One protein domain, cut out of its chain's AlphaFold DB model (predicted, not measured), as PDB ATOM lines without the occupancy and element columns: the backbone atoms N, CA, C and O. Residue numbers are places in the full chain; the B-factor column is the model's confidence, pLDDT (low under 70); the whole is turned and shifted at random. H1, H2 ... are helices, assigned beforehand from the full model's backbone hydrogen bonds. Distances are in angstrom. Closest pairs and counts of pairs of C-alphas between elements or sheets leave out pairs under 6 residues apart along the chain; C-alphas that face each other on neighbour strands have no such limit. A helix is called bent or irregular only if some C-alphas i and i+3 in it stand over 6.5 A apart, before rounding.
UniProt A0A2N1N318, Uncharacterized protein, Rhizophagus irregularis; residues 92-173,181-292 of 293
ATOM      1  N   LYS A  92     -26.885 -23.129  10.595       34.00
ATOM      2  CA  LYS A  92     -27.436 -23.032  11.950       34.00
ATOM      3  C   LYS A  92     -28.009 -24.357  12.461       34.00
ATOM      4  O   LYS A  92     -27.811 -24.652  13.621       34.00
ATOM      5  N   PHE A  93     -28.659 -25.148  11.605       30.25
ATOM      6  CA  PHE A  93     -29.170 -26.466  12.003       30.25
ATOM      7  C   PHE A  93     -28.053 -27.515  12.059       30.25
ATOM      8  O   PHE A  93     -28.027 -28.299  12.993       30.25
ATOM      9  N   GLN A  94     -27.086 -27.467  11.135       30.78
ATOM     10  CA  GLN A  94     -25.949 -28.396  11.141       30.78
ATOM     11  C   GLN A  94     -25.080 -28.245  12.407       30.78
ATOM     12  O   GLN A  94     -24.656 -29.234  12.986       30.78
ATOM     13  N   ASN A  95     -24.857 -27.006  12.868       40.50
ATOM     14  CA  ASN A  95     -24.113 -26.738  14.104       40.50
ATOM     15  C   ASN A  95     -24.919 -27.029  15.381       40.50
ATOM     16  O   ASN A  95     -24.316 -27.175  16.443       40.50
ATOM     17  N   ASP A  96     -26.251 -27.045  15.309       49.59
ATOM     18  CA  ASP A  96     -27.092 -27.405  16.454       49.59
ATOM     19  C   ASP A  96     -27.044 -28.939  16.662       49.59
ATOM     20  O   ASP A  96     -26.866 -29.384  17.791       49.59
ATOM     21  N   ASP A  97     -27.067 -29.733  15.580       49.31
ATOM     22  CA  ASP A  97     -27.020 -31.204  15.646       49.31
ATOM     23  C   ASP A  97     -25.642 -31.741  16.119       49.31
ATOM     24  O   ASP A  97     -25.577 -32.580  17.019       49.31
ATOM     25  N   ASP A  98     -24.523 -31.215  15.596       54.19
ATOM     26  CA  ASP A  98     -23.166 -31.690  15.947       54.19
ATOM     27  C   ASP A  98     -22.749 -31.355  17.399       54.19
ATOM     28  O   ASP A  98     -21.968 -32.085  18.022       54.19
ATOM     29  N   ASN A  99     -23.233 -30.236  17.952       61.03
ATOM     30  CA  ASN A  99     -22.944 -29.849  19.340       61.03
ATOM     31  C   ASN A  99     -23.732 -30.706  20.338       61.03
ATOM     32  O   ASN A  99     -23.201 -31.082  21.389       61.03
ATOM     33  N   ASP A 100     -24.967 -31.070  19.990       69.50
ATOM     34  CA  ASP A 100     -25.795 -31.942  20.816       69.50
ATOM     35  C   ASP A 100     -25.173 -33.347  20.925       69.50
ATOM     36  O   ASP A 100     -25.105 -33.908  22.022       69.50
ATOM     37  N   GLU A 101     -24.611 -33.895  19.840       78.88
ATOM     38  CA  GLU A 101     -23.934 -35.201  19.859       78.88
ATOM     39  C   GLU A 101     -22.690 -35.226  20.761       78.88
ATOM     40  O   GLU A 101     -22.500 -36.165  21.542       78.88
ATOM     41  N   ARG A 102     -21.852 -34.181  20.705       82.69
ATOM     42  CA  ARG A 102     -20.646 -34.066  21.547       82.69
ATOM     43  C   ARG A 102     -20.994 -33.985  23.026       82.69
ATOM     44  O   ARG A 102     -20.367 -34.665  23.843       82.69
ATOM     45  N   LEU A 103     -22.005 -33.189  23.366       86.19
ATOM     46  CA  LEU A 103     -22.495 -33.058  24.732       86.19
ATOM     47  C   LEU A 103     -23.062 -34.388  25.251       86.19
ATOM     48  O   LEU A 103     -22.732 -34.802  26.364       86.19
ATOM     49  N   ILE A 104     -23.873 -35.080  24.442       86.38
ATOM     50  CA  ILE A 104     -24.434 -36.394  24.787       86.38
ATOM     51  C   ILE A 104     -23.312 -37.409  25.016       86.38
ATOM     52  O   ILE A 104     -23.328 -38.128  26.020       86.38
ATOM     53  N   LEU A 105     -22.312 -37.449  24.132       89.38
ATOM     54  CA  LEU A 105     -21.166 -38.343  24.268       89.38
ATOM     55  C   LEU A 105     -20.374 -38.050  25.550       89.38
ATOM     56  O   LEU A 105     -20.073 -38.976  26.305       89.38
ATOM     57  N   ALA A 106     -20.084 -36.778  25.834       89.69
ATOM     58  CA  ALA A 106     -19.345 -36.373  27.027       89.69
ATOM     59  C   ALA A 106     -20.097 -36.733  28.319       89.69
ATOM     60  O   ALA A 106     -19.506 -37.313  29.232       89.69
ATOM     61  N   LEU A 107     -21.408 -36.467  28.383       88.38
ATOM     62  CA  LEU A 107     -22.264 -36.856  29.510       88.38
ATOM     63  C   LEU A 107     -22.326 -38.376  29.691       88.38
ATOM     64  O   LEU A 107     -22.297 -38.867  30.825       88.38
ATOM     65  N   THR A 108     -22.386 -39.124  28.588       89.62
ATOM     66  CA  THR A 108     -22.434 -40.590  28.607       89.62
ATOM     67  C   THR A 108     -21.124 -41.163  29.134       89.62
ATOM     68  O   THR A 108     -21.137 -41.922  30.102       89.62
ATOM     69  N   LEU A 109     -19.984 -40.754  28.572       91.00
ATOM     70  CA  LEU A 109     -18.660 -41.190  29.027       91.00
ATOM     71  C   LEU A 109     -18.412 -40.814  30.489       91.00
ATOM     72  O   LEU A 109     -17.949 -41.649  31.265       91.00
ATOM     73  N   TYR A 110     -18.782 -39.594  30.885       90.19
ATOM     74  CA  TYR A 110     -18.682 -39.144  32.270       90.19
ATOM     75  C   TYR A 110     -19.467 -40.065  33.206       90.19
ATOM     76  O   TYR A 110     -18.922 -40.549  34.197       90.19
ATOM     77  N   SER A 111     -20.717 -40.375  32.859       86.75
ATOM     78  CA  SER A 111     -21.589 -41.233  33.666       86.75
ATOM     79  C   SER A 111     -21.072 -42.674  33.744       86.75
ATOM     80  O   SER A 111     -21.055 -43.264  34.823       86.75
ATOM     81  N   LEU A 112     -20.593 -43.234  32.630       91.31
ATOM     82  CA  LEU A 112     -20.054 -44.596  32.576       91.31
ATOM     83  C   LEU A 112     -18.781 -44.758  33.418       91.31
ATOM     84  O   LEU A 112     -18.631 -45.771  34.104       91.31
ATOM     85  N   ILE A 113     -17.881 -43.770  33.399       87.31
ATOM     86  CA  ILE A 113     -16.671 -43.770  34.238       87.31
ATOM     87  C   ILE A 113     -17.045 -43.560  35.711       87.31
ATOM     88  O   ILE A 113     -16.493 -44.224  36.588       87.31
ATOM     89  N   LEU A 114     -18.006 -42.675  36.000       84.75
ATOM     90  CA  LEU A 114     -18.449 -42.385  37.367       84.75
ATOM     91  C   LEU A 114     -19.035 -43.623  38.064       84.75
ATOM     92  O   LEU A 114     -18.724 -43.885  39.224       84.75
ATOM     93  N   VAL A 115     -19.855 -44.399  37.349       87.56
ATOM     94  CA  VAL A 115     -20.489 -45.634  37.853       87.56
ATOM     95  C   VAL A 115     -19.517 -46.834  37.810       87.56
ATOM     96  O   VAL A 115     -19.878 -47.944  38.183       87.56
ATOM     97  N   ASN A 116     -18.252 -46.619  37.416       85.06
ATOM     98  CA  ASN A 116     -17.225 -47.649  37.205       85.06
ATOM     99  C   ASN A 116     -17.635 -48.751  36.203       85.06
ATOM    100  O   ASN A 116     -17.159 -49.879  36.306       85.06
ATOM    101  N   ILE A 117     -18.489 -48.438  35.222       87.81
ATOM    102  CA  ILE A 117     -18.765 -49.346  34.096       87.81
ATOM    103  C   ILE A 117     -17.550 -49.371  33.164       87.81
ATOM    104  O   ILE A 117     -17.074 -50.436  32.780       87.81
ATOM    105  N   ILE A 118     -17.010 -48.189  32.850       87.69
ATOM    106  CA  ILE A 118     -15.678 -48.058  32.255       87.69
ATOM    107  C   ILE A 118     -14.690 -47.993  33.413       87.69
ATOM    108  O   ILE A 118     -14.520 -46.956  34.058       87.69
ATOM    109  N   TYR A 119     -14.078 -49.135  33.709       84.81
ATOM    110  CA  TYR A 119     -13.128 -49.246  34.802       84.81
ATOM    111  C   TYR A 119     -11.735 -48.786  34.363       84.81
ATOM    112  O   TYR A 119     -11.142 -49.340  33.440       84.81
ATOM    113  N   ILE A 120     -11.209 -47.779  35.058       86.19
ATOM    114  CA  ILE A 120      -9.839 -47.286  34.903       86.19
ATOM    115  C   ILE A 120      -9.087 -47.678  36.171       86.19
ATOM    116  O   ILE A 120      -9.457 -47.252  37.268       86.19
ATOM    117  N   TYR A 121      -8.062 -48.518  36.010       81.50
ATOM    118  CA  TYR A 121      -7.333 -49.140  37.118       81.50
ATOM    119  C   TYR A 121      -6.656 -48.096  38.016       81.50
ATOM    120  O   TYR A 121      -6.751 -48.158  39.243       81.50
ATOM    121  N   GLU A 122      -6.016 -47.089  37.419       87.69
ATOM    122  CA  GLU A 122      -5.330 -46.056  38.182       87.69
ATOM    123  C   GLU A 122      -6.285 -44.925  38.597       87.69
ATOM    124  O   GLU A 122      -6.851 -44.194  37.781       87.69
ATOM    125  N   LYS A 123      -6.420 -44.717  39.914       82.81
ATOM    126  CA  LYS A 123      -7.278 -43.661  40.486       82.81
ATOM    127  C   LYS A 123      -6.907 -42.260  39.981       82.81
ATOM    128  O   LYS A 123      -7.786 -41.411  39.833       82.81
ATOM    129  N   LYS A 124      -5.616 -42.017  39.744       84.81
ATOM    130  CA  LYS A 124      -5.097 -40.741  39.239       84.81
ATOM    131  C   LYS A 124      -5.572 -40.483  37.808       84.81
ATOM    132  O   LYS A 124      -6.099 -39.406  37.543       84.81
ATOM    133  N   GLU A 125      -5.461 -41.479  36.935       85.81
ATOM    134  CA  GLU A 125      -5.941 -41.408  35.550       85.81
ATOM    135  C   GLU A 125      -7.459 -41.255  35.487       85.81
ATOM    136  O   GLU A 125      -7.966 -40.408  34.755       85.81
ATOM    137  N   ARG A 126      -8.205 -42.001  36.312       85.62
ATOM    138  CA  ARG A 126      -9.667 -41.864  36.380       85.62
ATOM    139  C   ARG A 126     -10.088 -40.432  36.714       85.62
ATOM    140  O   ARG A 126     -10.972 -39.879  36.067       85.62
ATOM    141  N   ASN A 127      -9.454 -39.829  37.719       83.62
ATOM    142  CA  ASN A 127      -9.753 -38.454  38.119       83.62
ATOM    143  C   ASN A 127      -9.391 -37.444  37.021       83.62
ATOM    144  O   ASN A 127     -10.125 -36.480  36.826       83.62
ATOM    145  N   PHE A 128      -8.300 -37.686  36.293       86.50
ATOM    146  CA  PHE A 128      -7.899 -36.874  35.147       86.50
ATOM    147  C   PHE A 128      -8.937 -36.922  34.012       86.50
ATOM    148  O   PHE A 128      -9.352 -35.878  33.515       86.50
ATOM    149  N   TRP A 129      -9.433 -38.109  33.652       88.38
ATOM    150  CA  TRP A 129     -10.478 -38.249  32.631       88.38
ATOM    151  C   TRP A 129     -11.804 -37.607  33.040       88.38
ATOM    152  O   TRP A 129     -12.425 -36.913  32.235       88.38
ATOM    153  N   LEU A 130     -12.222 -37.785  34.298       86.69
ATOM    154  CA  LEU A 130     -13.411 -37.112  34.832       86.69
ATOM    155  C   LEU A 130     -13.268 -35.586  34.781       86.69
ATOM    156  O   LEU A 130     -14.239 -34.893  34.487       86.69
ATOM    157  N   GLU A 131     -12.064 -35.067  35.032       86.00
ATOM    158  CA  GLU A 131     -11.761 -33.641  34.938       86.00
ATOM    159  C   GLU A 131     -11.857 -33.107  33.501       86.00
ATOM    160  O   GLU A 131     -12.444 -32.047  33.281       86.00
ATOM    161  N   ILE A 132     -11.325 -33.831  32.516       88.94
ATOM    162  CA  ILE A 132     -11.455 -33.437  31.107       88.94
ATOM    163  C   ILE A 132     -12.930 -33.405  30.709       88.94
ATOM    164  O   ILE A 132     -13.410 -32.404  30.182       88.94
ATOM    165  N   LEU A 133     -13.669 -34.473  31.017       90.31
ATOM    166  CA  LEU A 133     -15.073 -34.593  30.635       90.31
ATOM    167  C   LEU A 133     -15.933 -33.502  31.271       90.31
ATOM    168  O   LEU A 133     -16.780 -32.931  30.587       90.31
ATOM    169  N   ILE A 134     -15.702 -33.153  32.542       88.75
ATOM    170  CA  ILE A 134     -16.469 -32.075  33.175       88.75
ATOM    171  C   ILE A 134     -16.135 -30.702  32.585       88.75
ATOM    172  O   ILE A 134     -17.034 -29.876  32.445       88.75
ATOM    173  N   GLN A 135     -14.879 -30.453  32.200       89.06
ATOM    174  CA  GLN A 135     -14.514 -29.220  31.500       89.06
ATOM    175  C   GLN A 135     -15.214 -29.132  30.143       89.06
ATOM    176  O   GLN A 135     -15.768 -28.081  29.823       89.06
ATOM    177  N   THR A 136     -15.261 -30.235  29.389       90.38
ATOM    178  CA  THR A 136     -15.996 -30.316  28.121       90.38
ATOM    179  C   THR A 136     -17.490 -30.064  28.325       90.38
ATOM    180  O   THR A 136     -18.046 -29.182  27.683       90.38
ATOM    181  N   ILE A 137     -18.133 -30.759  29.271       89.94
ATOM    182  CA  ILE A 137     -19.563 -30.578  29.577       89.94
ATOM    183  C   ILE A 137     -19.860 -29.125  29.973       89.94
ATOM    184  O   ILE A 137     -20.810 -28.519  29.480       89.94
ATOM    185  N   ASN A 138     -19.041 -28.545  30.852       90.06
ATOM    186  CA  ASN A 138     -19.226 -27.173  31.315       90.06
ATOM    187  C   ASN A 138     -19.034 -26.153  30.180       90.06
ATOM    188  O   ASN A 138     -19.761 -25.163  30.121       90.06
ATOM    189  N   LEU A 139     -18.094 -26.400  29.263       88.69
ATOM    190  CA  LEU A 139     -17.883 -25.570  28.076       88.69
ATOM    191  C   LEU A 139     -19.094 -25.614  27.135       88.69
ATOM    192  O   LEU A 139     -19.584 -24.557  26.741       88.69
ATOM    193  N   GLU A 140     -19.606 -26.806  26.829       88.12
ATOM    194  CA  GLU A 140     -20.776 -26.989  25.959       88.12
ATOM    195  C   GLU A 140     -22.028 -26.334  26.557       88.12
ATOM    196  O   GLU A 140     -22.728 -25.563  25.898       88.12
ATOM    197  N   PHE A 141     -22.280 -26.532  27.853       87.44
ATOM    198  CA  PHE A 141     -23.389 -25.859  28.525       87.44
ATOM    199  C   PHE A 141     -23.228 -24.333  28.573       87.44
ATOM    200  O   PHE A 141     -24.207 -23.592  28.425       87.44
ATOM    201  N   THR A 142     -21.999 -23.839  28.726       85.38
ATOM    202  CA  THR A 142     -21.713 -22.402  28.640       85.38
ATOM    203  C   THR A 142     -22.000 -21.880  27.231       85.38
ATOM    204  O   THR A 142     -22.612 -20.821  27.076       85.38
ATOM    205  N   PHE A 143     -21.635 -22.635  26.194       83.94
ATOM    206  CA  PHE A 143     -21.936 -22.295  24.807       83.94
ATOM    207  C   PHE A 143     -23.451 -22.239  24.551       83.94
ATOM    208  O   PHE A 143     -23.949 -21.231  24.044       83.94
ATOM    209  N   LEU A 144     -24.211 -23.242  25.005       79.81
ATOM    210  CA  LEU A 144     -25.682 -23.250  24.957       79.81
ATOM    211  C   LEU A 144     -26.305 -22.069  25.717       79.81
ATOM    212  O   LEU A 144     -27.334 -21.511  25.314       79.81
ATOM    213  N   THR A 145     -25.681 -21.648  26.814       79.81
ATOM    214  CA  THR A 145     -26.113 -20.484  27.592       79.81
ATOM    215  C   THR A 145     -25.898 -19.183  26.826       79.81
ATOM    216  O   THR A 145     -26.832 -18.387  26.698       79.81
ATOM    217  N   ILE A 146     -24.700 -18.976  26.278       79.88
ATOM    218  CA  ILE A 146     -24.312 -17.738  25.593       79.88
ATOM    219  C   ILE A 146     -24.994 -17.617  24.228       79.88
ATOM    220  O   ILE A 146     -25.518 -16.555  23.895       79.88
ATOM    221  N   VAL A 147     -25.003 -18.682  23.428       78.56
ATOM    222  CA  VAL A 147     -25.488 -18.644  22.042       78.56
ATOM    223  C   VAL A 147     -26.974 -18.972  21.959       78.56
ATOM    224  O   VAL A 147     -27.722 -18.266  21.278       78.56
ATOM    225  N   GLY A 148     -27.417 -20.009  22.673       69.44
ATOM    226  CA  GLY A 148     -28.799 -20.482  22.614       69.44
ATOM    227  C   GLY A 148     -29.779 -19.482  23.221       69.44
ATOM    228  O   GLY A 148     -30.778 -19.119  22.595       69.44
ATOM    229  N   TYR A 149     -29.478 -18.979  24.425       77.81
ATOM    230  CA  TYR A 149     -30.365 -18.046  25.126       77.81
ATOM    231  C   TYR A 149     -29.575 -16.964  25.898       77.81
ATOM    232  O   TYR A 149     -29.573 -16.943  27.130       77.81
ATOM    233  N   PRO A 150     -28.965 -15.987  25.199       74.94
ATOM    234  CA  PRO A 150     -28.028 -15.006  25.778       74.94
ATOM    235  C   PRO A 150     -28.607 -14.092  26.864       74.94
ATOM    236  O   PRO A 150     -27.878 -13.386  27.557       74.94
ATOM    237  N   LYS A 151     -29.936 -14.012  26.985       86.31
ATOM    238  CA  LYS A 151     -30.621 -13.008  27.812       86.31
ATOM    239  C   LYS A 151     -31.290 -13.608  29.049       86.31
ATOM    240  O   LYS A 151     -32.110 -12.924  29.664       86.31
ATOM    241  N   ARG A 152     -30.947 -14.849  29.436       86.56
ATOM    242  CA  ARG A 152     -31.521 -15.566  30.599       86.56
ATOM    243  C   ARG A 152     -31.473 -14.713  31.871       86.56
ATOM    244  O   ARG A 152     -32.511 -14.508  32.497       86.56
ATOM    245  N   ILE A 153     -30.310 -14.134  32.185       85.62
ATOM    246  CA  ILE A 153     -30.091 -13.309  33.389       85.62
ATOM    247  C   ILE A 153     -30.893 -12.006  33.324       85.62
ATOM    248  O   ILE A 153     -31.633 -11.667  34.244       85.62
ATOM    249  N   ARG A 154     -30.810 -11.284  32.200       88.88
ATOM    250  CA  ARG A 154     -31.521 -10.006  32.013       88.88
ATOM    251  C   ARG A 154     -33.043 -10.169  32.038       88.88
ATOM    252  O   ARG A 154     -33.753  -9.259  32.469       88.88
ATOM    253  N   ASN A 155     -33.551 -11.294  31.543       91.75
ATOM    254  CA  ASN A 155     -34.985 -11.545  31.443       91.75
ATOM    255  C   ASN A 155     -35.585 -12.194  32.694       91.75
ATOM    256  O   ASN A 155     -36.806 -12.185  32.817       91.75
ATOM    257  N   LEU A 156     -34.779 -12.649  33.658       93.69
ATOM    258  CA  LEU A 156     -35.269 -13.119  34.957       93.69
ATOM    259  C   LEU A 156     -36.078 -12.050  35.725       93.69
ATOM    260  O   LEU A 156     -37.245 -12.309  36.022       93.69
ATOM    261  N   PRO A 157     -35.565 -10.827  35.987       93.94
ATOM    262  CA  PRO A 157     -36.351  -9.801  36.680       93.94
ATOM    263  C   PRO A 157     -37.592  -9.375  35.884       93.94
ATOM    264  O   PRO A 157     -38.618  -9.021  36.462       93.94
ATOM    265  N   ARG A 158     -37.533  -9.442  34.549       93.31
ATOM    266  CA  ARG A 158     -38.682  -9.172  33.673       93.31
ATOM    267  C   ARG A 158     -39.760 -10.246  33.815       93.31
ATOM    268  O   ARG A 158     -40.924  -9.899  33.951       93.31
ATOM    269  N   ALA A 159     -39.378 -11.522  33.847       92.88
ATOM    270  CA  ALA A 159     -40.299 -12.633  34.066       92.88
ATOM    271  C   ALA A 159     -40.970 -12.558  35.445       92.88
ATOM    272  O   ALA A 159     -42.177 -12.757  35.542       92.88
ATOM    273  N   ILE A 160     -40.221 -12.181  36.489       93.88
ATOM    274  CA  ILE A 160     -40.768 -11.949  37.837       93.88
ATOM    275  C   ILE A 160     -41.812 -10.825  37.814       93.88
ATOM    276  O   ILE A 160     -42.901 -10.999  38.355       93.88
ATOM    277  N   LYS A 161     -41.515  -9.691  37.160       92.31
ATOM    278  CA  LYS A 161     -42.473  -8.580  37.014       92.31
ATOM    279  C   LYS A 161     -43.752  -9.008  36.285       92.31
ATOM    280  O   LYS A 161     -44.839  -8.669  36.741       92.31
ATOM    281  N   ILE A 162     -43.628  -9.759  35.186       91.25
ATOM    282  CA  ILE A 162     -44.784 -10.273  34.430       91.25
ATOM    283  C   ILE A 162     -45.627 -11.206  35.311       91.25
ATOM    284  O   ILE A 162     -46.845 -11.077  35.350       91.25
ATOM    285  N   TRP A 163     -44.991 -12.119  36.048       93.69
ATOM    286  CA  TRP A 163     -45.682 -13.053  36.937       93.69
ATOM    287  C   TRP A 163     -46.414 -12.355  38.094       93.69
ATOM    288  O   TRP A 163     -47.539 -12.717  38.431       93.69
ATOM    289  N   TRP A 164     -45.811 -11.321  38.683       91.62
ATOM    290  CA  TRP A 164     -46.474 -10.516  39.711       91.62
ATOM    291  C   TRP A 164     -47.679  -9.748  39.162       91.62
ATOM    292  O   TRP A 164     -48.705  -9.671  39.836       91.62
ATOM    293  N   ALA A 165     -47.575  -9.204  37.948       87.31
ATOM    294  CA  ALA A 165     -48.695  -8.541  37.285       87.31
ATOM    295  C   ALA A 165     -49.852  -9.514  37.004       87.31
ATOM    296  O   ALA A 165     -51.006  -9.158  37.231       87.31
ATOM    297  N   ASP A 166     -49.550 -10.753  36.596       87.25
ATOM    298  CA  ASP A 166     -50.540 -11.830  36.412       87.25
ATOM    299  C   ASP A 166     -51.342 -12.075  37.691       87.25
ATOM    300  O   ASP A 166     -52.567 -11.998  37.704       87.25
ATOM    301  N   ARG A 167     -50.637 -12.269  38.814       86.88
ATOM    302  CA  ARG A 167     -51.268 -12.517  40.117       86.88
ATOM    303  C   ARG A 167     -52.129 -11.368  40.622       86.88
ATOM    304  O   ARG A 167     -53.056 -11.613  41.387       86.88
ATOM    305  N   ARG A 168     -51.813 -10.133  40.238       84.88
ATOM    306  CA  ARG A 168     -52.589  -8.946  40.614       84.88
ATOM    307  C   ARG A 168     -53.758  -8.671  39.662       84.88
ATOM    308  O   ARG A 168     -54.492  -7.718  39.892       84.88
ATOM    309  N   GLY A 169     -53.937  -9.475  38.610       78.00
ATOM    310  CA  GLY A 169     -54.947  -9.228  37.576       78.00
ATOM    311  C   GLY A 169     -54.633  -8.001  36.713       78.00
ATOM    312  O   GLY A 169     -55.519  -7.438  36.081       78.00
ATOM    313  N   GLU A 170     -53.370  -7.570  36.692       73.25
ATOM    314  CA  GLU A 170     -52.901  -6.371  35.990       73.25
ATOM    315  C   GLU A 170     -52.431  -6.675  34.563       73.25
ATOM    316  O   GLU A 170     -51.938  -5.772  33.886       73.25
ATOM    317  N   ILE A 171     -52.529  -7.929  34.097       69.25
ATOM    318  CA  ILE A 171     -52.198  -8.262  32.710       69.25
ATOM    319  C   ILE A 171     -53.307  -7.728  31.808       69.25
ATOM    320  O   ILE A 171     -54.435  -8.223  31.852       69.25
ATOM    321  N   PRO A 172     -53.011  -6.723  30.975       62.75
ATOM    322  CA  PRO A 172     -54.008  -6.175  30.079       62.75
ATOM    323  C   PRO A 172     -54.343  -7.194  28.989       62.75
ATOM    324  O   PRO A 172     -53.458  -7.743  28.333       62.75
ATOM    325  N   THR A 173     -55.636  -7.413  28.777       60.19
ATOM    326  CA  THR A 173     -56.159  -8.190  27.653       60.19
ATOM    327  C   THR A 173     -56.274  -7.307  26.408       60.19
ATOM    328  O   THR A 173     -56.473  -6.094  26.508       60.19
ATOM    329  N   TYR A 181     -50.397   2.382  26.797       64.81
ATOM    330  CA  TYR A 181     -49.454   1.277  26.694       64.81
ATOM    331  C   TYR A 181     -48.859   0.990  28.086       64.81
ATOM    332  O   TYR A 181     -48.045   1.777  28.584       64.81
ATOM    333  N   SER A 182     -49.273  -0.104  28.734       74.94
ATOM    334  CA  SER A 182     -48.840  -0.406  30.103       74.94
ATOM    335  C   SER A 182     -47.355  -0.791  30.142       74.94
ATOM    336  O   SER A 182     -46.796  -1.315  29.173       74.94
ATOM    337  N   GLU A 183     -46.678  -0.534  31.263       83.88
ATOM    338  CA  GLU A 183     -45.276  -0.946  31.439       83.88
ATOM    339  C   GLU A 183     -45.120  -2.471  31.277       83.88
ATOM    340  O   GLU A 183     -44.163  -2.937  30.658       83.88
ATOM    341  N   ILE A 184     -46.102  -3.245  31.750       85.88
ATOM    342  CA  ILE A 184     -46.105  -4.710  31.669       85.88
ATOM    343  C   ILE A 184     -46.157  -5.193  30.216       85.88
ATOM    344  O   ILE A 184     -45.363  -6.063  29.857       85.88
ATOM    345  N   GLN A 185     -46.968  -4.577  29.347       84.19
ATOM    346  CA  GLN A 185     -46.974  -4.904  27.911       84.19
ATOM    347  C   GLN A 185     -45.612  -4.642  27.260       84.19
ATOM    348  O   GLN A 185     -45.124  -5.476  26.501       84.19
ATOM    349  N   LYS A 186     -44.938  -3.526  27.595       86.94
ATOM    350  CA  LYS A 186     -43.582  -3.233  27.069       86.94
ATOM    351  C   LYS A 186     -42.610  -4.341  27.441       86.94
ATOM    352  O   LYS A 186     -41.791  -4.766  26.622       86.94
ATOM    353  N   ILE A 187     -42.699  -4.809  28.684       89.75
ATOM    354  CA  ILE A 187     -41.856  -5.885  29.196       89.75
ATOM    355  C   ILE A 187     -42.176  -7.196  28.473       89.75
ATOM    356  O   ILE A 187     -41.251  -7.837  27.978       89.75
ATOM    357  N   GLN A 188     -43.452  -7.564  28.343       88.81
ATOM    358  CA  GLN A 188     -43.877  -8.780  27.646       88.81
ATOM    359  C   GLN A 188     -43.432  -8.790  26.177       88.81
ATOM    360  O   GLN A 188     -42.897  -9.795  25.710       88.81
ATOM    361  N   ILE A 189     -43.529  -7.661  25.470       87.12
ATOM    362  CA  ILE A 189     -43.052  -7.514  24.083       87.12
ATOM    363  C   ILE A 189     -41.538  -7.639  24.007       87.12
ATOM    364  O   ILE A 189     -41.015  -8.332  23.134       87.12
ATOM    365  N   SER A 190     -40.807  -7.015  24.934       88.94
ATOM    366  CA  SER A 190     -39.353  -7.164  24.982       88.94
ATOM    367  C   SER A 190     -38.944  -8.620  25.210       88.94
ATOM    368  O   SER A 190     -38.002  -9.077  24.568       88.94
ATOM    369  N   VAL A 191     -39.623  -9.336  26.110       90.12
ATOM    370  CA  VAL A 191     -39.347 -10.753  26.384       90.12
ATOM    371  C   VAL A 191     -39.718 -11.612  25.176       90.12
ATOM    372  O   VAL A 191     -38.927 -12.461  24.795       90.12
ATOM    373  N   THR A 192     -40.840 -11.338  24.511       88.50
ATOM    374  CA  THR A 192     -41.274 -12.015  23.271       88.50
ATOM    375  C   THR A 192     -40.267 -11.827  22.136       88.50
ATOM    376  O   THR A 192     -39.931 -12.760  21.408       88.50
ATOM    377  N   LYS A 193     -39.723 -10.614  21.993       88.12
ATOM    378  CA  LYS A 193     -38.688 -10.312  20.998       88.12
ATOM    379  C   LYS A 193     -37.398 -11.086  21.267       88.12
ATOM    380  O   LYS A 193     -36.749 -11.546  20.329       88.12
ATOM    381  N   ASP A 194     -37.027 -11.206  22.538       87.94
ATOM    382  CA  ASP A 194     -35.842 -11.948  22.969       87.94
ATOM    383  C   ASP A 194     -36.049 -13.465  22.858       87.94
ATOM    384  O   ASP A 194     -35.141 -14.194  22.463       87.94
ATOM    385  N   TYR A 195     -37.260 -13.925  23.155       86.56
ATOM    386  CA  TYR A 195     -37.668 -15.317  23.183       86.56
ATOM    387  C   TYR A 195     -38.876 -15.516  22.286       86.56
ATOM    388  O   TYR A 195     -40.018 -15.460  22.725       86.56
ATOM    389  N   LYS A 196     -38.611 -15.837  21.018       83.56
ATOM    390  CA  LYS A 196     -39.644 -16.069  19.992       83.56
ATOM    391  C   LYS A 196     -40.652 -17.178  20.337       83.56
ATOM    392  O   LYS A 196     -41.639 -17.339  19.634       83.56
ATOM    393  N   TRP A 197     -40.362 -17.989  21.353       86.00
ATOM    394  CA  TRP A 197     -41.236 -19.039  21.876       86.00
ATOM    395  C   TRP A 197     -42.203 -18.537  22.958       86.00
ATOM    396  O   TRP A 197     -43.196 -19.204  23.231       86.00
ATOM    397  N   TYR A 198     -41.933 -17.382  23.569       87.88
ATOM    398  CA  TYR A 198     -42.835 -16.732  24.508       87.88
ATOM    399  C   TYR A 198     -43.775 -15.824  23.723       87.88
ATOM    400  O   TYR A 198     -43.370 -14.755  23.280       87.88
ATOM    401  N   VAL A 199     -45.020 -16.257  23.550       82.56
ATOM    402  CA  VAL A 199     -46.089 -15.417  23.006       82.56
ATOM    403  C   VAL A 199     -47.160 -15.272  24.076       82.56
ATOM    404  O   VAL A 199     -47.532 -16.256  24.720       82.56
ATOM    405  N   TYR A 200     -47.585 -14.034  24.310       73.88
ATOM    406  CA  TYR A 200     -48.483 -13.676  25.408       73.88
ATOM    407  C   TYR A 200     -49.797 -13.037  24.933       73.88
ATOM    408  O   TYR A 200     -50.699 -12.851  25.742       73.88
ATOM    409  N   ASP A 201     -49.897 -12.711  23.645       69.44
ATOM    410  CA  ASP A 201     -51.045 -12.032  23.041       69.44
ATOM    411  C   ASP A 201     -51.425 -12.714  21.719       69.44
ATOM    412  O   ASP A 201     -51.310 -12.145  20.635       69.44
ATOM    413  N   THR A 202     -51.795 -13.994  21.799       68.69
ATOM    414  CA  THR A 202     -52.406 -14.712  20.669       68.69
ATOM    415  C   THR A 202     -53.910 -14.861  20.865       68.69
ATOM    416  O   THR A 202     -54.389 -14.984  21.992       68.69
ATOM    417  N   LEU A 203     -54.647 -14.872  19.746       66.12
ATOM    418  CA  LEU A 203     -56.090 -15.152  19.711       66.12
ATOM    419  C   LEU A 203     -56.418 -16.537  20.285       66.12
ATOM    420  O   LEU A 203     -57.467 -16.726  20.894       66.12
ATOM    421  N   ASP A 204     -55.513 -17.496  20.101       66.56
ATOM    422  CA  ASP A 204     -55.649 -18.849  20.617       66.56
ATOM    423  C   ASP A 204     -54.907 -18.991  21.953       66.56
ATOM    424  O   ASP A 204     -53.705 -19.255  22.009       66.56
ATOM    425  N   PHE A 205     -55.650 -18.856  23.055       67.44
ATOM    426  CA  PHE A 205     -55.117 -18.976  24.414       67.44
ATOM    427  C   PHE A 205     -54.361 -20.289  24.679       67.44
ATOM    428  O   PHE A 205     -53.515 -20.325  25.575       67.44
ATOM    429  N   SER A 206     -54.601 -21.356  23.904       67.38
ATOM    430  CA  SER A 206     -53.885 -22.633  24.041       67.38
ATOM    431  C   SER A 206     -52.407 -22.557  23.614       67.38
ATOM    432  O   SER A 206     -51.585 -23.400  24.012       67.38
ATOM    433  N   LEU A 207     -52.054 -21.530  22.836       67.88
ATOM    434  CA  LEU A 207     -50.709 -21.259  22.329       67.88
ATOM    435  C   LEU A 207     -49.942 -20.266  23.215       67.88
ATOM    436  O   LEU A 207     -48.718 -20.174  23.093       67.88
ATOM    437  N   ASN A 208     -50.622 -19.580  24.141       76.69
ATOM    438  CA  ASN A 208     -49.985 -18.642  25.061       76.69
ATOM    439  C   ASN A 208     -49.118 -19.375  26.095       76.69
ATOM    440  O   ASN A 208     -49.539 -20.319  26.774       76.69
ATOM    441  N   CYS A 209     -47.884 -18.902  26.258       85.12
ATOM    442  CA  CYS A 209     -47.030 -19.345  27.350       85.12
ATOM    443  C   CYS A 209     -47.413 -18.567  28.614       85.12
ATOM    444  O   CYS A 209     -47.277 -17.344  28.666       85.12
ATOM    445  N   THR A 210     -47.911 -19.267  29.637       87.62
ATOM    446  CA  THR A 210     -48.357 -18.607  30.870       87.62
ATOM    447  C   THR A 210     -47.184 -17.921  31.585       87.62
ATOM    448  O   THR A 210     -46.068 -18.454  31.575       87.62
ATOM    449  N   PRO A 211     -47.410 -16.776  32.260       89.19
ATOM    450  CA  PRO A 211     -46.384 -16.092  33.050       89.19
ATOM    451  C   PRO A 211     -45.640 -17.008  34.028       89.19
ATOM    452  O   PRO A 211     -44.420 -16.920  34.158       89.19
ATOM    453  N   THR A 212     -46.353 -17.946  34.657       90.50
ATOM    454  CA  THR A 212     -45.760 -18.968  35.531       90.50
ATOM    455  C   THR A 212     -44.793 -19.882  34.782       90.50
ATOM    456  O   THR A 212     -43.675 -20.080  35.245       90.50
ATOM    457  N   LYS A 213     -45.171 -20.400  33.603       90.31
ATOM    458  CA  LYS A 213     -44.284 -21.257  32.797       90.31
ATOM    459  C   LYS A 213     -43.052 -20.499  32.311       90.31
ATOM    460  O   LYS A 213     -41.951 -21.041  32.381       90.31
ATOM    461  N   LEU A 214     -43.227 -19.252  31.866       92.25
ATOM    462  CA  LEU A 214     -42.118 -18.369  31.498       92.25
ATOM    463  C   LEU A 214     -41.127 -18.226  32.660       92.25
ATOM    464  O   LEU A 214     -39.924 -18.418  32.473       92.25
ATOM    465  N   LEU A 215     -41.635 -17.896  33.853       94.44
ATOM    466  CA  LEU A 215     -40.810 -17.723  35.043       94.44
ATOM    467  C   LEU A 215     -40.075 -19.018  35.400       94.44
ATOM    468  O   LEU A 215     -38.871 -18.968  35.625       94.44
ATOM    469  N   SER A 216     -40.757 -20.167  35.398       93.12
ATOM    470  CA  SER A 216     -40.140 -21.462  35.698       93.12
ATOM    471  C   SER A 216     -38.991 -21.797  34.746       93.12
ATOM    472  O   SER A 216     -37.914 -22.153  35.211       93.12
ATOM    473  N   ILE A 217     -39.186 -21.641  33.429       92.19
ATOM    474  CA  ILE A 217     -38.146 -21.917  32.421       92.19
ATOM    475  C   ILE A 217     -36.920 -21.032  32.661       92.19
ATOM    476  O   ILE A 217     -35.798 -21.529  32.756       92.19
ATOM    477  N   ILE A 218     -37.131 -19.719  32.795       93.25
ATOM    478  CA  ILE A 218     -36.029 -18.768  32.967       93.25
ATOM    479  C   ILE A 218     -35.327 -18.991  34.311       93.25
ATOM    480  O   ILE A 218     -34.101 -18.915  34.368       93.25
ATOM    481  N   LEU A 219     -36.064 -19.291  35.381       94.38
ATOM    482  CA  LEU A 219     -35.492 -19.575  36.695       94.38
ATOM    483  C   LEU A 219     -34.591 -20.814  36.656       94.38
ATOM    484  O   LEU A 219     -33.447 -20.733  37.094       94.38
ATOM    485  N   ILE A 220     -35.083 -21.924  36.097       93.94
ATOM    486  CA  ILE A 220     -34.328 -23.178  35.990       93.94
ATOM    487  C   ILE A 220     -33.034 -22.947  35.205       93.94
ATOM    488  O   ILE A 220     -31.959 -23.280  35.693       93.94
ATOM    489  N   TRP A 221     -33.101 -22.276  34.052       92.19
ATOM    490  CA  TRP A 221     -31.894 -21.940  33.294       92.19
ATOM    491  C   TRP A 221     -30.895 -21.084  34.075       92.19
ATOM    492  O   TRP A 221     -29.695 -21.316  33.969       92.19
ATOM    493  N   ASN A 222     -31.352 -20.111  34.868       92.81
ATOM    494  CA  ASN A 222     -30.448 -19.294  35.686       92.81
ATOM    495  C   ASN A 222     -29.792 -20.107  36.817       92.81
ATOM    496  O   ASN A 222     -28.624 -19.875  37.124       92.81
ATOM    497  N   ILE A 223     -30.505 -21.073  37.410       93.69
ATOM    498  CA  ILE A 223     -29.932 -22.014  38.388       93.69
ATOM    499  C   ILE A 223     -28.839 -22.863  37.726       93.69
ATOM    500  O   ILE A 223     -27.761 -23.025  38.298       93.69
ATOM    501  N   GLY A 224     -29.082 -23.340  36.501       92.81
ATOM    502  CA  GLY A 224     -28.087 -24.057  35.698       92.81
ATOM    503  C   GLY A 224     -26.827 -23.234  35.448       92.81
ATOM    504  O   GLY A 224     -25.723 -23.696  35.735       92.81
ATOM    505  N   SER A 225     -26.984 -21.982  35.011       90.62
ATOM    506  CA  SER A 225     -25.853 -21.068  34.809       90.62
ATOM    507  C   SER A 225     -25.081 -20.802  36.107       90.62
ATOM    508  O   SER A 225     -23.854 -20.776  36.104       90.62
ATOM    509  N   LEU A 226     -25.770 -20.659  37.245       92.38
ATOM    510  CA  LEU A 226     -25.106 -20.505  38.541       92.38
ATOM    511  C   LEU A 226     -24.294 -21.753  38.921       92.38
ATOM    512  O   LEU A 226     -23.175 -21.625  39.417       92.38
ATOM    513  N   ALA A 227     -24.821 -22.950  38.651       93.75
ATOM    514  CA  ALA A 227     -24.097 -24.197  38.873       93.75
ATOM    515  C   ALA A 227     -22.845 -24.300  37.984       93.75
ATOM    516  O   ALA A 227     -21.787 -24.678  38.484       93.75
ATOM    517  N   GLN A 228     -22.923 -23.884  36.715       91.88
ATOM    518  CA  GLN A 228     -21.772 -23.812  35.796       91.88
ATOM    519  C   GLN A 228     -20.688 -22.847  36.299       91.88
ATOM    520  O   GLN A 228     -19.497 -23.171  36.276       91.88
ATOM    521  N   TYR A 229     -21.074 -21.678  36.825       90.06
ATOM    522  CA  TYR A 229     -20.123 -20.770  37.478       90.06
ATOM    523  C   TYR A 229     -19.494 -21.398  38.723       90.06
ATOM    524  O   TYR A 229     -18.292 -21.253  38.934       90.06
ATOM    525  N   GLY A 230     -20.276 -22.144  39.509       91.06
ATOM    526  CA  GLY A 230     -19.775 -22.931  40.634       91.06
ATOM    527  C   GLY A 230     -18.717 -23.948  40.200       91.06
ATOM    528  O   GLY A 230     -17.616 -23.944  40.741       91.06
ATOM    529  N   ILE A 231     -19.009 -24.759  39.176       91.69
ATOM    530  CA  ILE A 231     -18.064 -25.729  38.596       91.69
ATOM    531  C   ILE A 231     -16.789 -25.011  38.151       91.69
ATOM    532  O   ILE A 231     -15.691 -25.405  38.536       91.69
ATOM    533  N   SER A 232     -16.932 -23.912  37.411       90.31
ATOM    534  CA  SER A 232     -15.807 -23.103  36.928       90.31
ATOM    535  C   SER A 232     -14.952 -22.565  38.078       90.31
ATOM    536  O   SER A 232     -13.730 -22.661  38.032       90.31
ATOM    537  N   GLY A 233     -15.579 -22.068  39.147       89.88
ATOM    538  CA  GLY A 233     -14.876 -21.610  40.342       89.88
ATOM    539  C   GLY A 233     -14.063 -22.727  40.995       89.88
ATOM    540  O   GLY A 233     -12.895 -22.534  41.321       89.88
ATOM    541  N   ILE A 234     -14.629 -23.928  41.127       89.25
ATOM    542  CA  ILE A 234     -13.891 -25.055  41.706       89.25
ATOM    543  C   ILE A 234     -12.741 -25.490  40.779       89.25
ATOM    544  O   ILE A 234     -11.659 -25.820  41.266       89.25
ATOM    545  N   LEU A 235     -12.944 -25.467  39.457       86.88
ATOM    546  CA  LEU A 235     -11.920 -25.842  38.477       86.88
ATOM    547  C   LEU A 235     -10.715 -24.892  38.518       86.88
ATOM    548  O   LEU A 235      -9.574 -25.356  38.490       86.88
ATOM    549  N   TRP A 236     -10.968 -23.585  38.608       87.31
ATOM    550  CA  TRP A 236      -9.938 -22.545  38.545       87.31
ATOM    551  C   TRP A 236      -9.246 -22.283  39.882       87.31
ATOM    552  O   TRP A 236      -8.045 -22.022  39.903       87.31
ATOM    553  N   PHE A 237      -9.975 -22.351  40.999       88.69
ATOM    554  CA  PHE A 237      -9.436 -21.968  42.307       88.69
ATOM    555  C   PHE A 237      -8.958 -23.148  43.156       88.69
ATOM    556  O   PHE A 237      -8.202 -22.933  44.104       88.69
ATOM    557  N   ILE A 238      -9.360 -24.389  42.849       88.00
ATOM    558  CA  ILE A 238      -8.969 -25.565  43.638       88.00
ATOM    559  C   ILE A 238      -8.023 -26.471  42.835       88.00
ATOM    560  O   ILE A 238      -8.417 -26.996  41.787       88.00
ATOM    561  N   PRO A 239      -6.801 -26.733  43.348       85.94
ATOM    562  CA  PRO A 239      -5.853 -27.637  42.707       85.94
ATOM    563  C   PRO A 239      -6.459 -29.028  42.476       85.94
ATOM    564  O   PRO A 239      -7.153 -29.522  43.374       85.94
ATOM    565  N   PRO A 240      -6.140 -29.716  41.362       81.12
ATOM    566  CA  PRO A 240      -6.750 -30.998  40.990       81.12
ATOM    567  C   PRO A 240      -6.775 -32.047  42.112       81.12
ATOM    568  O   PRO A 240      -7.769 -32.734  42.321       81.12
ATOM    569  N   ILE A 241      -5.704 -32.111  42.907       80.38
ATOM    570  CA  ILE A 241      -5.514 -33.097  43.985       80.38
ATOM    571  C   ILE A 241      -6.468 -32.860  45.174       80.38
ATOM    572  O   ILE A 241      -6.765 -33.787  45.922       80.38
ATOM    573  N   LYS A 242      -6.961 -31.627  45.359       84.69
ATOM    574  CA  LYS A 242      -7.799 -31.215  46.504       84.69
ATOM    575  C   LYS A 242      -9.260 -30.967  46.127       84.69
ATOM    576  O   LYS A 242     -10.021 -30.413  46.919       84.69
ATOM    577  N   ARG A 243      -9.658 -31.332  44.912       83.62
ATOM    578  CA  ARG A 243     -10.987 -31.029  44.397       83.62
ATOM    579  C   ARG A 243     -12.088 -31.798  45.138       83.62
ATOM    580  O   ARG A 243     -11.985 -33.015  45.300       83.62
ATOM    581  N   PRO A 244     -13.160 -31.115  45.574       83.62
ATOM    582  CA  PRO A 244     -14.220 -31.746  46.343       83.62
ATOM    583  C   PRO A 244     -15.180 -32.515  45.421       83.62
ATOM    584  O   PRO A 244     -16.077 -31.940  44.810       83.62
ATOM    585  N   VAL A 245     -14.997 -33.834  45.334       80.44
ATOM    586  CA  VAL A 245     -15.724 -34.723  44.402       80.44
ATOM    587  C   VAL A 245     -17.250 -34.636  44.549       80.44
ATOM    588  O   VAL A 245     -17.962 -34.577  43.552       80.44
ATOM    589  N   ILE A 246     -17.766 -34.593  45.781       83.94
ATOM    590  CA  ILE A 246     -19.217 -34.577  46.036       83.94
ATOM    591  C   ILE A 246     -19.870 -33.287  45.497       83.94
ATOM    592  O   ILE A 246     -20.802 -33.397  44.698       83.94
ATOM    593  N   PRO A 247     -19.383 -32.072  45.836       85.12
ATOM    594  CA  PRO A 247     -19.847 -30.836  45.208       85.12
ATOM    595  C   PRO A 247     -19.801 -30.847  43.680       85.12
ATOM    596  O   PRO A 247     -20.745 -30.367  43.060       85.12
ATOM    597  N   TYR A 248     -18.762 -31.429  43.068       82.00
ATOM    598  CA  TYR A 248     -18.688 -31.558  41.609       82.00
ATOM    599  C   TYR A 248     -19.854 -32.358  41.042       82.00
ATOM    600  O   TYR A 248     -20.518 -31.895  40.116       82.00
ATOM    601  N   ILE A 249     -20.134 -33.531  41.609       84.38
ATOM    602  CA  ILE A 249     -21.225 -34.394  41.145       84.38
ATOM    603  C   ILE A 249     -22.566 -33.668  41.275       84.38
ATOM    604  O   ILE A 249     -23.347 -33.649  40.325       84.38
ATOM    605  N   ILE A 250     -22.807 -33.025  42.422       90.81
ATOM    606  CA  ILE A 250     -24.056 -32.300  42.683       90.81
ATOM    607  C   ILE A 250     -24.227 -31.142  41.697       90.81
ATOM    608  O   ILE A 250     -25.279 -31.025  41.071       90.81
ATOM    609  N   LEU A 251     -23.203 -30.303  41.521       92.06
ATOM    610  CA  LEU A 251     -23.274 -29.162  40.608       92.06
ATOM    611  C   LEU A 251     -23.445 -29.602  39.153       92.06
ATOM    612  O   LEU A 251     -24.231 -28.998  38.430       92.06
ATOM    613  N   THR A 252     -22.762 -30.672  38.742       88.62
ATOM    614  CA  THR A 252     -22.907 -31.249  37.398       88.62
ATOM    615  C   THR A 252     -24.338 -31.712  37.169       88.62
ATOM    616  O   THR A 252     -24.931 -31.395  36.146       88.62
ATOM    617  N   LEU A 253     -24.930 -32.409  38.140       90.50
ATOM    618  CA  LEU A 253     -26.306 -32.885  38.047       90.50
ATOM    619  C   LEU A 253     -27.307 -31.723  37.982       90.50
ATOM    620  O   LEU A 253     -28.211 -31.744  37.147       90.50
ATOM    621  N   ILE A 254     -27.119 -30.684  38.804       93.69
ATOM    622  CA  ILE A 254     -27.941 -29.467  38.759       93.69
ATOM    623  C   ILE A 254     -27.828 -28.792  37.389       93.69
ATOM    624  O   ILE A 254     -28.858 -28.460  36.802       93.69
ATOM    625  N   ALA A 255     -26.609 -28.605  36.873       91.75
ATOM    626  CA  ALA A 255     -26.375 -27.996  35.567       91.75
ATOM    627  C   ALA A 255     -27.038 -28.812  34.447       91.75
ATOM    628  O   ALA A 255     -27.793 -28.252  33.655       91.75
ATOM    629  N   SER A 256     -26.852 -30.135  34.443       88.88
ATOM    630  CA  SER A 256     -27.435 -31.031  33.442       88.88
ATOM    631  C   SER A 256     -28.959 -30.993  33.438       88.88
ATOM    632  O   SER A 256     -29.564 -30.808  32.386       88.88
ATOM    633  N   ILE A 257     -29.603 -31.114  34.603       91.25
ATOM    634  CA  ILE A 257     -31.070 -31.041  34.697       91.25
ATOM    635  C   ILE A 257     -31.564 -29.666  34.237       91.25
ATOM    636  O   ILE A 257     -32.544 -29.568  33.498       91.25
ATOM    637  N   SER A 258     -30.877 -28.606  34.662       91.25
ATOM    638  CA  SER A 258     -31.297 -27.231  34.404       91.25
ATOM    639  C   SER A 258     -31.161 -26.815  32.943       91.25
ATOM    640  O   SER A 258     -31.948 -25.998  32.476       91.25
ATOM    641  N   GLU A 259     -30.196 -27.368  32.209       87.25
ATOM    642  CA  GLU A 259     -30.072 -27.131  30.771       87.25
ATOM    643  C   GLU A 259     -30.998 -28.046  29.968       87.25
ATOM    644  O   GLU A 259     -31.716 -27.563  29.097       87.25
ATOM    645  N   LEU A 260     -31.053 -29.344  30.284       86.19
ATOM    646  CA  LEU A 260     -31.746 -30.329  29.448       86.19
ATOM    647  C   LEU A 260     -33.273 -30.288  29.586       86.19
ATOM    648  O   LEU A 260     -33.978 -30.394  28.585       86.19
ATOM    649  N   VAL A 261     -33.817 -30.119  30.796       87.81
ATOM    650  CA  VAL A 261     -35.274 -30.199  31.025       87.81
ATOM    651  C   VAL A 261     -36.060 -29.076  30.329       87.81
ATOM    652  O   VAL A 261     -37.108 -29.363  29.741       87.81
ATOM    653  N   PRO A 262     -35.620 -27.803  30.343       86.06
ATOM    654  CA  PRO A 262     -36.388 -26.737  29.706       86.06
ATOM    655  C   PRO A 262     -36.314 -26.746  28.172       86.06
ATOM    656  O   PRO A 262     -37.202 -26.181  27.532       86.06
ATOM    657  N   ILE A 263     -35.306 -27.389  27.563       83.06
ATOM    658  CA  ILE A 263     -35.122 -27.405  26.101       83.06
ATOM    659  C   ILE A 263     -36.344 -28.004  25.377       83.06
ATOM    660  O   ILE A 263     -36.928 -27.294  24.553       83.06
ATOM    661  N   PRO A 264     -36.825 -29.228  25.687       82.50
ATOM    662  CA  PRO A 264     -38.026 -29.784  25.062       82.50
ATOM    663  C   PRO A 264     -39.254 -28.885  25.213       82.50
ATOM    664  O   PRO A 264     -40.022 -28.710  24.265       82.50
ATOM    665  N   VAL A 265     -39.427 -28.273  26.390       84.19
ATOM    666  CA  VAL A 265     -40.545 -27.362  26.671       84.19
ATOM    667  C   VAL A 265     -40.498 -26.163  25.728       84.19
ATOM    668  O   VAL A 265     -41.503 -25.815  25.105       84.19
ATOM    669  N   VAL A 266     -39.321 -25.565  25.575       85.50
ATOM    670  CA  VAL A 266     -39.085 -24.418  24.699       85.50
ATOM    671  C   VAL A 266     -39.235 -24.794  23.229       85.50
ATOM    672  O   VAL A 266     -39.845 -24.042  22.469       85.50
ATOM    673  N   VAL A 267     -38.771 -25.975  22.818       84.88
ATOM    674  CA  VAL A 267     -38.961 -26.482  21.452       84.88
ATOM    675  C   VAL A 267     -40.450 -26.631  21.140       84.88
ATOM    676  O   VAL A 267     -40.906 -26.118  20.114       84.88
ATOM    677  N   ILE A 268     -41.232 -27.259  22.023       83.69
ATOM    678  CA  ILE A 268     -42.685 -27.416  21.852       83.69
ATOM    679  C   ILE A 268     -43.370 -26.046  21.763       83.69
ATOM    680  O   ILE A 268     -44.165 -25.818  20.849       83.69
ATOM    681  N   GLN A 269     -43.037 -25.116  22.661       84.06
ATOM    682  CA  GLN A 269     -43.594 -23.760  22.648       84.06
ATOM    683  C   GLN A 269     -43.210 -22.993  21.380       84.06
ATOM    684  O   GLN A 269     -44.055 -22.348  20.768       84.06
ATOM    685  N   SER A 270     -41.969 -23.125  20.910       83.88
ATOM    686  CA  SER A 270     -41.514 -22.483  19.676       83.88
ATOM    687  C   SER A 270     -42.264 -22.992  18.441       83.88
ATOM    688  O   SER A 270     -42.598 -22.203  17.556       83.88
ATOM    689  N   LYS A 271     -42.568 -24.298  18.379       84.69
ATOM    690  CA  LYS A 271     -43.367 -24.893  17.299       84.69
ATOM    691  C   LYS A 271     -44.790 -24.330  17.316       84.69
ATOM    692  O   LYS A 271     -45.268 -23.888  16.275       84.69
ATOM    693  N   ARG A 272     -45.413 -24.272  18.498       82.19
ATOM    694  CA  ARG A 272     -46.745 -23.678  18.710       82.19
ATOM    695  C   ARG A 272     -46.793 -22.203  18.303       82.19
ATOM    696  O   ARG A 272     -47.648 -21.820  17.513       82.19
ATOM    697  N   ALA A 273     -45.819 -21.408  18.741       79.88
ATOM    698  CA  ALA A 273     -45.700 -19.994  18.390       79.88
ATOM    699  C   ALA A 273     -45.572 -19.768  16.869       79.88
ATOM    700  O   ALA A 273     -46.195 -18.870  16.309       79.88
ATOM    701  N   ARG A 274     -44.802 -20.611  16.164       81.56
ATOM    702  CA  ARG A 274     -44.693 -20.538  14.695       81.56
ATOM    703  C   ARG A 274     -46.009 -20.867  13.992       81.56
ATOM    704  O   ARG A 274     -46.324 -20.232  12.990       81.56
ATOM    705  N   MET A 275     -46.755 -21.855  14.490       79.12
ATOM    706  CA  MET A 275     -48.069 -22.202  13.939       79.12
ATOM    707  C   MET A 275     -49.061 -21.049  14.113       79.12
ATOM    708  O   MET A 275     -49.729 -20.703  13.142       79.12
ATOM    709  N   ALA A 276     -49.075 -20.406  15.287       73.81
ATOM    710  CA  ALA A 276     -49.903 -19.229  15.563       73.81
ATOM    711  C   ALA A 276     -49.641 -18.097  14.557       73.81
ATOM    712  O   ALA A 276     -50.561 -17.631  13.890       73.81
ATOM    713  N   ASN A 277     -48.371 -17.719  14.376       73.06
ATOM    714  CA  ASN A 277     -47.996 -16.642  13.457       73.06
ATOM    715  C   ASN A 277     -48.372 -16.961  12.002       73.06
ATOM    716  O   ASN A 277     -48.857 -16.096  11.280       73.06
ATOM    717  N   ASN A 278     -48.172 -18.204  11.558       73.31
ATOM    718  CA  ASN A 278     -48.561 -18.613  10.207       73.31
ATOM    719  C   ASN A 278     -50.084 -18.583  10.013       73.31
ATOM    720  O   ASN A 278     -50.549 -18.276   8.916       73.31
ATOM    721  N   PHE A 279     -50.851 -18.913  11.054       68.25
ATOM    722  CA  PHE A 279     -52.309 -18.855  11.022       68.25
ATOM    723  C   PHE A 279     -52.809 -17.408  10.956       68.25
ATOM    724  O   PHE A 279     -53.623 -17.094  10.095       68.25
ATOM    725  N   GLU A 280     -52.264 -16.511  11.782       66.06
ATOM    726  CA  GLU A 280     -52.619 -15.086  11.774       66.06
ATOM    727  C   GLU A 280     -52.301 -14.418  10.426       66.06
ATOM    728  O   GLU A 280     -53.129 -13.686   9.886       66.06
ATOM    729  N   ILE A 281     -51.150 -14.738   9.820       68.31
ATOM    730  CA  ILE A 281     -50.794 -14.257   8.474       68.31
ATOM    731  C   ILE A 281     -51.811 -14.737   7.430       68.31
ATOM    732  O   ILE A 281     -52.257 -13.943   6.605       68.31
ATOM    733  N   ARG A 282     -52.193 -16.022   7.454       61.28
ATOM    734  CA  ARG A 282     -53.178 -16.573   6.506       61.28
ATOM    735  C   ARG A 282     -54.566 -15.966   6.697       61.28
ATOM    736  O   ARG A 282     -55.239 -15.688   5.713       61.28
ATOM    737  N   TYR A 283     -54.976 -15.752   7.943       64.75
ATOM    738  CA  TYR A 283     -56.266 -15.152   8.264       64.75
ATOM    739  C   TYR A 283     -56.351 -13.702   7.771       64.75
ATOM    740  O   TYR A 283     -57.289 -13.351   7.057       64.75
ATOM    741  N   ASN A 284     -55.333 -12.885   8.065       64.69
ATOM    742  CA  ASN A 284     -55.272 -11.495   7.602       64.69
ATOM    743  C   ASN A 284     -55.177 -11.388   6.073       64.69
ATOM    744  O   ASN A 284     -55.765 -10.482   5.488       64.69
ATOM    745  N   LEU A 285     -54.475 -12.319   5.414       65.38
ATOM    746  CA  LEU A 285     -54.414 -12.369   3.953       65.38
ATOM    747  C   LEU A 285     -55.793 -12.657   3.339       65.38
ATOM    748  O   LEU A 285     -56.187 -11.980   2.397       65.38
ATOM    749  N   ASN A 286     -56.540 -13.619   3.888       59.34
ATOM    750  CA  ASN A 286     -57.871 -13.965   3.386       59.34
ATOM    751  C   ASN A 286     -58.874 -12.813   3.548       59.34
ATOM    752  O   ASN A 286     -59.625 -12.540   2.616       59.34
ATOM    753  N   TYR A 287     -58.841 -12.103   4.680       58.19
ATOM    754  CA  TYR A 287     -59.676 -10.915   4.891       58.19
ATOM    755  C   TYR A 287     -59.310  -9.769   3.944       58.19
ATOM    756  O   TYR A 287     -60.186  -9.188   3.317       58.19
ATOM    757  N   SER A 288     -58.014  -9.499   3.757       56.47
ATOM    758  CA  SER A 288     -57.562  -8.467   2.816       56.47
ATOM    759  C   SER A 288     -57.955  -8.761   1.365       56.47
ATOM    760  O   SER A 288     -58.068  -7.824   0.582       56.47
ATOM    761  N   ILE A 289     -58.109 -10.034   0.987       58.81
ATOM    762  CA  ILE A 289     -58.563 -10.427  -0.353       58.81
ATOM    763  C   ILE A 289     -60.086 -10.274  -0.475       58.81
ATOM    764  O   ILE A 289     -60.558  -9.839  -1.521       58.81
ATOM    765  N   GLN A 290     -60.847 -10.584   0.579       57.28
ATOM    766  CA  GLN A 290     -62.302 -10.388   0.609       57.28
ATOM    767  C   GLN A 290     -62.716  -8.914   0.609       57.28
ATOM    768  O   GLN A 290     -63.689  -8.586  -0.051       57.28
ATOM    769  N   ASP A 291     -61.970  -8.032   1.276       54.56
ATOM    770  CA  ASP A 291     -62.233  -6.585   1.245       54.56
ATOM    771  C   ASP A 291     -61.800  -5.923  -0.081       54.56
ATOM    772  O   ASP A 291     -62.128  -4.765  -0.339       54.56
ATOM    773  N   ALA A 292     -61.042  -6.638  -0.921       53.81
ATOM    774  CA  ALA A 292     -60.546  -6.156  -2.211       53.81
ATOM    775  C   ALA A 292     -61.334  -6.684  -3.430       53.81
ATOM    776  O   ALA A 292     -61.001  -6.299  -4.553       53.81
TER     777      ALA A 292
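Overview. This is residues 92 to 173 and 181 to 292 of the 293 residues of an uncharacterized protein of Rhizophagus irregularis (UniProt A0A2N1N318). The longest helix, H7, is an arm running out of an elongated, loose helical body, and residues 281 to 292 stick out free at its end. In the body, H5 is the core; H2 and H6 pack on parts of it, H1 folds back along H2, and H3 packs on the first part of H5 with H4 on H3. The printed part has 194 residues with seven named helices, H1 to H7 in chain order, and no named strand: all helix. It is loose, with a radius of gyration of the C-alphas of 21.4 A, and spans 78 by 36 by 22 A.

Along the chain. H7, residues 262 to 290, is 42.3 A long and ends at C-alpha 290 (-62.302, -10.388, 0.609). H5, residues 211 to 237, measures 38.5 A, H2, residues 123 to 148, 36.3 A, and H1, residues 92 to 114, 33.2 A from C-alpha 92 (-27.436, -23.032, 11.950). H6 is residues 245 to 260, H4 183 to 194 and H3 152 to 167, only just irregular: C-alphas 154 and 157 are 6.7 A apart.

Arrangement. H7 only just touches the hub H5, with 3 pairs of C-alphas within 8 A, the closest Ile 217 and Pro 262 at 5.8 A. H2, H5 and H6 form an up-and-down bundle, each running against the one before. H5 and H6 are a hairpin, closest at C-alphas 224 and 255, 4.3 A. H1 and H2 are another, at a shallow tilt of 28 degrees, closest at C-alphas 106 and 133, 5.9 A. H3 touches H5, C-alphas 163 and 211 closest at 5.0 A, and H4, C-alphas 162 and 184 closest at 6.3 A. Every O i to N i+4 pair is within hydrogen-bond range in H2, H4, H5, H6 and H7, against 18 of 19 in H1 and 10 of 12 in H3.

Size, cuts and confidence. The farthest C-alphas, of Glu 122 and Ala 292, are 79.2 A apart. Residues 174 to 180 are not printed, leaving 11.6 A between C-alphas 173 and 181. The link from H4 to H5 is long. Among residues with pLDDT under 70 are 92 to 100, 201 to 207 and 279 to 292.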